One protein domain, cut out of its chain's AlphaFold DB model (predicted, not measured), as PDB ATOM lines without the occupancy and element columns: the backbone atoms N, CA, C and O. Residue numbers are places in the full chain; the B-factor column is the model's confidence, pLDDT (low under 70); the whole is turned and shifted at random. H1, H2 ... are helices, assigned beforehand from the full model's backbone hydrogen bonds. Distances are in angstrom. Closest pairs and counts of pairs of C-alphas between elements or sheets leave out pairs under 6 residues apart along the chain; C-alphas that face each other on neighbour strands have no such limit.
ATOM      1  N   ALA A   4      45.281  10.378 -45.436       44.53
ATOM      2  CA  ALA A   4      45.864   9.055 -45.722       44.53
ATOM      3  C   ALA A   4      47.387   9.005 -45.479       44.53
ATOM      4  O   ALA A   4      47.897   8.074 -44.859       44.53
ATOM      5  N   SER A   5      48.112  10.056 -45.873       43.12
ATOM      6  CA  SER A   5      49.561  10.166 -45.647       43.12
ATOM      7  C   SER A   5      49.933  10.422 -44.181       43.12
ATOM      8  O   SER A   5      51.030  10.067 -43.759       43.12
ATOM      9  N   HIS A   6      49.032  11.016 -43.390       45.50
ATOM     10  CA  HIS A   6      49.249  11.250 -41.958       45.50
ATOM     11  C   HIS A   6      48.901  10.018 -41.106       45.50
ATOM     12  O   HIS A   6      49.582   9.770 -40.112       45.50
ATOM     13  N   LEU A   7      47.930   9.196 -41.525       50.50
ATOM     14  CA  LEU A   7      47.665   7.889 -40.909       50.50
ATOM     15  C   LEU A   7      48.864   6.937 -41.080       50.50
ATOM     16  O   LEU A   7      49.274   6.285 -40.123       50.50
ATOM     17  N   LEU A   8      49.499   6.951 -42.259       49.12
ATOM     18  CA  LEU A   8      50.706   6.170 -42.575       49.12
ATOM     19  C   LEU A   8      51.927   6.515 -41.706       49.12
ATOM     20  O   LEU A   8      52.824   5.689 -41.556       49.12
ATOM     21  N   ARG A   9      51.970   7.712 -41.106       42.06
ATOM     22  CA  ARG A   9      53.080   8.134 -40.235       42.06
ATOM     23  C   ARG A   9      52.957   7.633 -38.793       42.06
ATOM     24  O   ARG A   9      53.976   7.526 -38.122       42.06
ATOM     25  N   ASN A  10      51.739   7.327 -38.333       35.56
ATOM     26  CA  ASN A  10      51.458   6.925 -36.947       35.56
ATOM     27  C   ASN A  10      51.190   5.423 -36.766       35.56
ATOM     28  O   ASN A  10      51.255   4.949 -35.638       35.56
ATOM     29  N   ILE A  11      51.006   4.644 -37.839       52.66
ATOM     30  CA  ILE A  11      51.132   3.171 -37.783       52.66
ATOM     31  C   ILE A  11      52.617   2.792 -37.920       52.66
ATOM     32  O   ILE A  11      53.010   1.853 -38.614       52.66
ATOM     33  N   GLY A  12      53.477   3.576 -37.267       38.41
ATOM     34  CA  GLY A  12      54.832   3.162 -36.988       38.41
ATOM     35  C   GLY A  12      54.742   1.832 -36.255       38.41
ATOM     36  O   GLY A  12      54.197   1.755 -35.161       38.41
ATOM     37  N   PHE A  13      55.187   0.758 -36.899       46.56
ATOM     38  CA  PHE A  13      56.507   0.198 -36.611       46.56
ATOM     39  C   PHE A  13      57.033   0.420 -35.175       46.56
ATOM     40  O   PHE A  13      58.214   0.676 -34.972       46.56
ATOM     41  N   SER A  14      56.193   0.282 -34.153       34.34
ATOM     42  CA  SER A  14      56.652  -0.030 -32.807       34.34
ATOM     43  C   SER A  14      56.954  -1.519 -32.791       34.34
ATOM     44  O   SER A  14      56.084  -2.355 -32.571       34.34
ATOM     45  N   ASP A  15      58.193  -1.815 -33.171       36.69
ATOM     46  CA  ASP A  15      58.955  -3.013 -32.843       36.69
ATOM     47  C   ASP A  15      58.144  -4.298 -32.544       36.69
ATOM     48  O   ASP A  15      57.753  -4.601 -31.419       36.69
ATOM     49  N   ARG A  16      58.059  -5.150 -33.574       39.62
ATOM     50  CA  ARG A  16      58.157  -6.623 -33.489       39.62
ATOM     51  C   ARG A  16      56.949  -7.511 -33.144       39.62
ATOM     52  O   ARG A  16      57.187  -8.717 -33.170       39.62
ATOM     53  N   LEU A  17      55.716  -7.070 -32.846       42.16
ATOM     54  CA  LEU A  17      54.787  -8.053 -32.221       42.16
ATOM     55  C   LEU A  17      53.287  -8.154 -32.564       42.16
ATOM     56  O   LEU A  17      52.711  -9.155 -32.140       42.16
ATOM     57  N   ALA A  18      52.620  -7.250 -33.292       44.59
ATOM     58  CA  ALA A  18      51.147  -7.186 -33.153       44.59
ATOM     59  C   ALA A  18      50.251  -7.412 -34.392       44.59
ATOM     60  O   ALA A  18      49.037  -7.442 -34.220       44.59
ATOM     61  N   ILE A  19      50.765  -7.587 -35.617       57.00
ATOM     62  CA  ILE A  19      49.908  -7.422 -36.822       57.00
ATOM     63  C   ILE A  19      49.409  -8.747 -37.438       57.00
ATOM     64  O   ILE A  19      48.535  -8.743 -38.298       57.00
ATOM     65  N   LEU A  20      49.879  -9.920 -36.992       68.25
ATOM     66  CA  LEU A  20      49.286 -11.203 -37.419       68.25
ATOM     67  C   LEU A  20      48.018 -11.529 -36.618       68.25
ATOM     68  O   LEU A  20      47.937 -12.544 -35.923       68.25
ATOM     69  N   ASP A  21      47.017 -10.661 -36.722       71.69
ATOM     70  CA  ASP A  21      45.681 -10.920 -36.194       71.69
ATOM     71  C   ASP A  21      44.946 -11.937 -37.098       71.69
ATOM     72  O   ASP A  21      45.308 -12.222 -38.246       71.69
ATOM     73  N   ARG A  22      43.886 -12.545 -36.572       75.56
ATOM     74  CA  ARG A  22      43.088 -13.579 -37.223       75.56
ATOM     75  C   ARG A  22      42.475 -13.098 -38.541       75.56
ATOM     76  O   ARG A  22      42.268 -13.939 -39.419       75.56
ATOM     77  N   HIS A  23      42.180 -11.804 -38.723       77.00
ATOM     78  CA  HIS A  23      41.703 -11.285 -40.017       77.00
ATOM     79  C   HIS A  23      42.801 -11.306 -41.080       77.00
ATOM     80  O   HIS A  23      42.532 -11.763 -42.193       77.00
ATOM     81  N   VAL A  24      44.031 -10.908 -40.740       80.25
ATOM     82  CA  VAL A  24      45.188 -10.987 -41.646       80.25
ATOM     83  C   VAL A  24      45.440 -12.438 -42.015       80.25
ATOM     84  O   VAL A  24      45.451 -12.776 -43.192       80.25
ATOM     85  N   LEU A  25      45.525 -13.332 -41.025       83.12
ATOM     86  CA  LEU A  25      45.760 -14.757 -41.268       83.12
ATOM     87  C   LEU A  25      44.692 -15.377 -42.177       83.12
ATOM     88  O   LEU A  25      45.025 -16.142 -43.078       83.12
ATOM     89  N   ARG A  26      43.410 -15.035 -41.994       83.94
ATOM     90  CA  ARG A  26      42.335 -15.493 -42.890       83.94
ATOM     91  C   ARG A  26      42.497 -14.952 -44.308       83.94
ATOM     92  O   ARG A  26      42.283 -15.706 -45.252       83.94
ATOM     93  N   ASN A  27      42.862 -13.682 -44.471       83.25
ATOM     94  CA  ASN A  27      43.091 -13.099 -45.793       83.25
ATOM     95  C   ASN A  27      44.315 -13.720 -46.474       83.25
ATOM     96  O   ASN A  27      44.222 -14.114 -47.632       83.25
ATOM     97  N   LEU A  28      45.414 -13.929 -45.751       84.44
ATOM     98  CA  LEU A  28      46.594 -14.618 -46.272       84.44
ATOM     99  C   LEU A  28      46.276 -16.055 -46.713       84.44
ATOM    100  O   LEU A  28      46.798 -16.504 -47.730       84.44
ATOM    101  N   VAL A  29      45.384 -16.763 -46.007       87.81
ATOM    102  CA  VAL A  29      44.872 -18.068 -46.467       87.81
ATOM    103  C   VAL A  29      44.042 -17.927 -47.740       87.81
ATOM    104  O   VAL A  29      44.237 -18.685 -48.684       87.81
ATOM    105  N   ARG A  30      43.132 -16.948 -47.796       84.50
ATOM    106  CA  ARG A  30      42.280 -16.701 -48.974       84.50
ATOM    107  C   ARG A  30      43.080 -16.347 -50.224       84.50
ATOM    108  O   ARG A  30      42.690 -16.744 -51.314       84.50
ATOM    109  N   HIS A  31      44.179 -15.621 -50.058       83.12
ATOM    110  CA  HIS A  31      45.089 -15.245 -51.135       83.12
ATOM    111  C   HIS A  31      46.162 -16.309 -51.423       83.12
ATOM    112  O   HIS A  31      47.000 -16.102 -52.293       83.12
ATOM    113  N   GLY A  32      46.150 -17.448 -50.718       84.62
ATOM    114  CA  GLY A  32      47.084 -18.554 -50.950       84.62
ATOM    115  C   GLY A  32      48.509 -18.322 -50.437       84.62
ATOM    116  O   GLY A  32      49.380 -19.153 -50.680       84.62
ATOM    117  N   VAL A  33      48.757 -17.240 -49.692       85.50
ATOM    118  CA  VAL A  33      50.071 -16.915 -49.104       85.50
ATOM    119  C   VAL A  33      50.450 -17.932 -48.020       85.50
ATOM    120  O   VAL A  33      51.600 -18.369 -47.902       85.50
ATOM    121  N   VAL A  34      49.461 -18.372 -47.236       85.31
ATOM    122  CA  VAL A  34      49.601 -19.471 -46.272       85.31
ATOM    123  C   VAL A  34      48.549 -20.545 -46.525       85.31
ATOM    124  O   VAL A  34      47.417 -20.257 -46.895       85.31
ATOM    125  N   ARG A  35      48.899 -21.811 -46.287       83.38
ATOM    126  CA  ARG A  35      48.001 -22.944 -46.572       83.38
ATOM    127  C   ARG A  35      46.766 -22.987 -45.666       83.38
ATOM    128  O   ARG A  35      45.709 -23.450 -46.075       83.38
ATOM    129  N   SER A  36      46.911 -22.560 -44.415       84.56
ATOM    130  CA  SER A  36      45.850 -22.591 -43.404       84.56
ATOM    131  C   SER A  36      46.222 -21.709 -42.218       84.56
ATOM    132  O   SER A  36      47.409 -21.553 -41.927       84.56
ATOM    133  N   VAL A  37      45.226 -21.217 -41.476       83.50
ATOM    134  CA  VAL A  37      45.470 -20.504 -40.214       83.50
ATOM    135  C   VAL A  37      46.059 -21.498 -39.203       83.50
ATOM    136  O   VAL A  37      45.407 -22.502 -38.897       83.50
ATOM    137  N   PRO A  38      47.284 -21.281 -38.691       80.38
ATOM    138  CA  PRO A  38      47.882 -22.198 -37.732       80.38
ATOM    139  C   PRO A  38      47.099 -22.180 -36.412       80.38
ATOM    140  O   PRO A  38      46.738 -21.121 -35.909       80.38
ATOM    141  N   LYS A  39      46.881 -23.359 -35.812       78.75
ATOM    142  CA  LYS A  39      46.251 -23.477 -34.481       78.75
ATOM    143  C   LYS A  39      47.108 -22.872 -33.360       78.75
ATOM    144  O   LYS A  39      46.574 -22.473 -32.335       78.75
ATOM    145  N   SER A  40      48.425 -22.816 -33.560       78.88
ATOM    146  CA  SER A  40      49.393 -22.224 -32.638       78.88
ATOM    147  C   SER A  40      50.417 -21.377 -33.397       78.88
ATOM    148  O   SER A  40      51.029 -21.833 -34.374       78.88
ATOM    149  N   LEU A  41      50.602 -20.143 -32.927       79.81
ATOM    150  CA  LEU A  41      51.603 -19.197 -33.412       79.81
ATOM    151  C   LEU A  41      52.861 -19.335 -32.552       79.81
ATOM    152  O   LEU A  41      53.035 -18.642 -31.556       79.81
ATOM    153  N   THR A  42      53.732 -20.276 -32.916       83.19
ATOM    154  CA  THR A  42      55.082 -20.310 -32.343       83.19
ATOM    155  C   THR A  42      55.914 -19.162 -32.927       83.19
ATOM    156  O   THR A  42      55.664 -18.767 -34.070       83.19
ATOM    157  N   PRO A  43      56.950 -18.660 -32.229       80.38
ATOM    158  CA  PRO A  43      57.797 -17.577 -32.742       80.38
ATOM    159  C   PRO A  43      58.390 -17.866 -34.130       80.38
ATOM    160  O   PRO A  43      58.504 -16.979 -34.971       80.38
ATOM    161  N   ARG A  44      58.713 -19.138 -34.403       83.25
ATOM    162  CA  ARG A  44      59.191 -19.591 -35.716       83.25
ATOM    163  C   ARG A  44      58.124 -19.444 -36.804       83.25
ATOM    164  O   ARG A  44      58.427 -18.934 -37.875       83.25
ATOM    165  N   ARG A  45      56.886 -19.875 -36.531       83.06
ATOM    166  CA  ARG A  45      55.769 -19.751 -37.483       83.06
ATOM    167  C   ARG A  45      55.374 -18.303 -37.711       83.06
ATOM    168  O   ARG A  45      55.061 -17.948 -38.836       83.06
ATOM    169  N   TYR A  46      55.412 -17.486 -36.662       82.19
ATOM    170  CA  TYR A  46      55.153 -16.055 -36.774       82.19
ATOM    171  C   TYR A  46      56.095 -15.422 -37.806       82.19
ATOM    172  O   TYR A  46      55.626 -14.835 -38.774       82.19
ATOM    173  N   ARG A  47      57.410 -15.646 -37.667       82.19
ATOM    174  CA  ARG A  47      58.418 -15.145 -38.618       82.19
ATOM    175  C   ARG A  47      58.240 -15.695 -40.031       82.19
ATOM    176  O   ARG A  47      58.417 -14.968 -40.998       82.19
ATOM    177  N   GLU A  48      57.887 -16.973 -40.168       86.25
ATOM    178  CA  GLU A  48      57.635 -17.568 -41.486       86.25
ATOM    179  C   GLU A  48      56.448 -16.899 -42.194       86.25
ATOM    180  O   GLU A  48      56.526 -16.583 -43.378       86.25
ATOM    181  N   ILE A  49      55.354 -16.660 -41.469       85.50
ATOM    182  CA  ILE A  49      54.158 -16.009 -42.012       85.50
ATOM    183  C   ILE A  49      54.440 -14.538 -42.319       85.50
ATOM    184  O   ILE A  49      54.020 -14.050 -43.362       85.50
ATOM    185  N   GLU A  50      55.176 -13.852 -41.446       83.88
ATOM    186  CA  GLU A  50      55.611 -12.471 -41.654       83.88
ATOM    187  C   GLU A  50      56.463 -12.332 -42.922       83.88
ATOM    188  O   GLU A  50      56.193 -11.456 -43.741       83.88
ATOM    189  N   ASN A  51      57.429 -13.232 -43.139       85.50
ATOM    190  CA  ASN A  51      58.246 -13.235 -44.353       85.50
ATOM    191  C   ASN A  51      57.398 -13.451 -45.609       85.50
ATOM    192  O   ASN A  51      57.515 -12.684 -46.558       85.50
ATOM    193  N   ARG A  52      56.488 -14.430 -45.598       86.69
ATOM    194  CA  ARG A  52      55.578 -14.670 -46.732       86.69
ATOM    195  C   ARG A  52      54.650 -13.488 -46.995       86.69
ATOM    196  O   ARG A  52      54.323 -13.197 -48.140       86.69
ATOM    197  N   TRP A  53      54.192 -12.813 -45.942       84.12
ATOM    198  CA  TRP A  53      53.359 -11.625 -46.085       84.12
ATOM    199  C   TRP A  53      54.154 -10.454 -46.669       84.12
ATOM    200  O   TRP A  53      53.641  -9.757 -47.541       84.12
ATOM    201  N   ARG A  54      55.415 -10.280 -46.259       83.25
ATOM    202  CA  ARG A  54      56.336  -9.307 -46.859       83.25
ATOM    203  C   ARG A  54      56.592  -9.610 -48.335       83.25
ATOM    204  O   ARG A  54      56.436  -8.716 -49.151       83.25
ATOM    205  N   GLU A  55      56.882 -10.858 -48.687       86.88
ATOM    206  CA  GLU A  55      57.039 -11.269 -50.089       86.88
ATOM    207  C   GLU A  55      55.769 -10.985 -50.903       86.88
ATOM    208  O   GLU A  55      55.839 -10.465 -52.011       86.88
ATOM    209  N   PHE A  56      54.590 -11.263 -50.341       85.00
ATOM    210  CA  PHE A  56      53.321 -10.923 -50.981       85.00
ATOM    211  C   PHE A  56      53.157  -9.408 -51.175       85.00
ATOM    212  O   PHE A  56      52.706  -8.970 -52.231       85.00
ATOM    213  N   ALA A  57      53.541  -8.609 -50.179       82.69
ATOM    214  CA  ALA A  57      53.539  -7.151 -50.261       82.69
ATOM    215  C   ALA A  57      54.448  -6.637 -51.380       82.69
ATOM    216  O   ALA A  57      54.021  -5.806 -52.180       82.69
ATOM    217  N   ASP A  58      55.649  -7.203 -51.489       83.12
ATOM    218  CA  ASP A  58      56.618  -6.860 -52.527       83.12
ATOM    219  C   ASP A  58      56.109  -7.255 -53.925       83.12
ATOM    220  O   ASP A  58      56.240  -6.481 -54.870       83.12
ATOM    221  N   VAL A  59      55.456  -8.416 -54.058       85.19
ATOM    222  CA  VAL A  59      54.857  -8.880 -55.325       85.19
ATOM    223  C   VAL A  59      53.704  -7.983 -55.778       85.19
ATOM    224  O   VAL A  59      53.562  -7.716 -56.970       85.19
ATOM    225  N   VAL A  60      52.864  -7.526 -54.847       80.94
ATOM    226  CA  VAL A  60      51.724  -6.645 -55.153       80.94
ATOM    227  C   VAL A  60      52.164  -5.176 -55.269       80.94
ATOM    228  O   VAL A  60      51.434  -4.358 -55.825       80.94
ATOM    229  N   GLY A  61      53.360  -4.834 -54.782       81.94
ATOM    230  CA  GLY A  61      53.889  -3.471 -54.768       81.94
ATOM    231  C   GLY A  61      53.181  -2.549 -53.771       81.94
ATOM    232  O   GLY A  61      53.203  -1.334 -53.948       81.94
ATOM    233  N   ILE A  62      52.531  -3.109 -52.744       78.44
ATOM    234  CA  ILE A  62      51.774  -2.358 -51.734       78.44
ATOM    235  C   ILE A  62      52.429  -2.562 -50.363       78.44
ATOM    236  O   ILE A  62      52.649  -3.709 -49.970       78.44
ATOM    237  N   PRO A  63      52.697  -1.496 -49.587       77.75
ATOM    238  CA  PRO A  63      53.237  -1.619 -48.236       77.75
ATOM    239  C   PRO A  63      52.366  -2.484 -47.313       77.75
ATOM    240  O   PRO A  63      51.139  -2.438 -47.365       77.75
ATOM    241  N   LEU A  64      52.992  -3.211 -46.380       75.56
ATOM    242  CA  LEU A  64      52.292  -4.079 -45.417       75.56
ATOM    243  C   LEU A  64      51.176  -3.362 -44.637       75.56
ATOM    244  O   LEU A  64      50.117  -3.941 -44.418       75.56
ATOM    245  N   ALA A  65      51.395  -2.101 -44.253       74.00
ATOM    246  CA  ALA A  65      50.401  -1.299 -43.539       74.00
ATOM    247  C   ALA A  65      49.157  -1.003 -44.397       74.00
ATOM    248  O   ALA A  65      48.030  -1.058 -43.910       74.00
ATOM    249  N   GLU A  66      49.349  -0.733 -45.688       74.50
ATOM    250  CA  GLU A  66      48.246  -0.534 -46.631       74.50
ATOM    251  C   GLU A  66      47.533  -1.855 -46.934       74.50
ATOM    252  O   GLU A  66      46.307  -1.890 -47.015       74.50
ATOM    253  N   LEU A  67      48.276  -2.962 -47.022       78.12
ATOM    254  CA  LEU A  67      47.696  -4.297 -47.155       78.12
ATOM    255  C   LEU A  67      46.857  -4.704 -45.946       78.12
ATOM    256  O   LEU A  67      45.814  -5.326 -46.133       78.12
ATOM    257  N   ASP A  68      47.267  -4.353 -44.729       77.75
ATOM    258  CA  ASP A  68      46.465  -4.614 -43.532       77.75
ATOM    259  C   ASP A  68      45.146  -3.825 -43.570       77.75
ATOM    260  O   ASP A  68      44.073  -4.400 -43.392       77.75
ATOM    261  N   LEU A  69      45.192  -2.540 -43.942       74.31
ATOM    262  CA  LEU A  69      43.989  -1.723 -44.159       74.31
ATOM    263  C   LEU A  69      43.088  -2.285 -45.274       74.31
ATOM    264  O   LEU A  69      41.859  -2.300 -45.146       74.31
ATOM    265  N   LEU A  70      43.674  -2.791 -46.360       76.81
ATOM    266  CA  LEU A  70      42.951  -3.467 -47.441       76.81
ATOM    267  C   LEU A  70      42.309  -4.776 -46.967       76.81
ATOM    268  O   LEU A  70      41.156  -5.059 -47.287       76.81
ATOM    269  N   PHE A  71      43.019  -5.581 -46.181       77.44
ATOM    270  CA  PHE A  71      42.501  -6.828 -45.619       77.44
ATOM    271  C   PHE A  71      41.407  -6.582 -44.583       77.44
ATOM    272  O   PHE A  71      40.439  -7.347 -44.524       77.44
ATOM    273  N   PHE A  72      41.533  -5.506 -43.809       71.44
ATOM    274  CA  PHE A  72      40.536  -5.054 -42.853       71.44
ATOM    275  C   PHE A  72      39.263  -4.572 -43.562       71.44
ATOM    276  O   PHE A  72      38.180  -5.108 -43.316       71.44
ATOM    277  N   SER A  73      39.385  -3.643 -44.515       67.56
ATOM    278  CA  SER A  73      38.243  -3.133 -45.294       67.56
ATOM    279  C   SER A  73      37.537  -4.236 -46.092       67.56
ATOM    280  O   SER A  73      36.308  -4.315 -46.101       67.56
ATOM    281  N   ARG A  74      38.294  -5.166 -46.690       64.44
ATOM    282  CA  ARG A  74      37.737  -6.301 -47.441       64.44
ATOM    283  C   ARG A  74      37.065  -7.347 -46.548       64.44
ATOM    284  O   ARG A  74      36.141  -8.024 -46.998       64.44
ATOM    285  N   GLY A  75      37.508  -7.488 -45.296       54.25
ATOM    286  CA  GLY A  75      36.865  -8.331 -44.287       54.25
ATOM    287  C   GLY A  75      35.555  -7.747 -43.750       54.25
ATOM    288  O   GLY A  75      34.655  -8.510 -43.405       54.25
ATOM    289  N   ALA A  76      35.435  -6.416 -43.720       48.81
ATOM    290  CA  ALA A  76      34.273  -5.710 -43.186       48.81
ATOM    291  C   ALA A  76      33.084  -5.613 -44.161       48.81
ATOM    292  O   ALA A  76      31.988  -5.266 -43.731       48.81
ATOM    293  N   GLY A  77      33.259  -5.876 -45.463       45.00
ATOM    294  CA  GLY A  77      32.180  -5.715 -46.454       45.00
ATOM    295  C   GLY A  77      31.666  -4.273 -46.604       45.00
ATOM    296  O   GLY A  77      30.763  -4.021 -47.396       45.00
TER     297      GLY A  77
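AT A GLANCE: This is residues 4 to 77 of the 81 residues of an uncharacterized protein of Euryarchaeota archaeon (UniProt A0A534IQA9). Three helices make a small cluster: H3 and H4 form a corner at about a right angle, and H2 packs across H4, while the short H1 is set off on the far side of H4 from H2 and H3. A long link with no named element arches from H1 over to H2, and a second long stretch, residues 31 to 42, loops from H2 to the start of H3. The printed part has 74 residues with four named helices, in the order H1, H2, H3, H4, and no named strand; the class is all helix. The whole is compact, with a radius of gyration of the C-alphas of 12.3 A, and it spans 35 by 29 by 23 A along its three main axes.

HOW THE PARTS SIT: H1, residues 4 to 10, touches no helix. It is close but not clearly touching to H4, residues 64 to 76; their closest C-alphas, those of Leu 8 and Ala 65, are 7.5 A apart, and the two run opposite ways at a steep tilt of 67 degrees. H1 is apart from H2, residues 22 to 30, and from H3, residues 43 to 60. H2 touches H4 about perpendicular, at 90 degrees, with the C-alphas of Asn 27 and Phe 71 the closest at 6.3 A. H2 and H3 are close but not clearly touching, the same way at a steep tilt of 57 degrees; their closest C-alphas, those of Leu 28 and Trp 53, are 7.4 A apart. H3 touches H4 with residues 53 to 57 alone, and H4 touches H3 with residues 64 to 67 alone. These two stand about perpendicular, at 89 degrees, and their closest C-alphas, those of Ala 57 and Leu 64, are 5.9 A apart. In H2, H3 and H4 every O i to N i+4 pair is within hydrogen-bond range; in H1 it is 1 of 3, beside 2 of 4 O i to N i+3 pairs.

IN THESE COORDINATES: H1 begins with C-alpha 4 at (45.864, 9.055, -45.722) and is 10.6 A long from first to last C-alpha. H2 is 12.2 A long. H3, the longest helix by residues with 18, begins with C-alpha 43 at (57.797, -17.577, -32.742) and measures 25.7 A. H4 measures 18.2 A and ends with C-alpha 76 at (34.273, -5.710, -43.186).

THE WHOLE: The two C-alphas farthest apart, those of His 6 and Lys 39, are 35.6 A apart. The printed part has no cut. The links H1 to H2, with 11 residues, and H2 to H3, with 12, are long, and the link H3 to H4, with 3, is tight. The mean pLDDT of the printed part is 71.4; residues 4 to 20 and 73 to 77 are under 70, and H1 has a mean of 44.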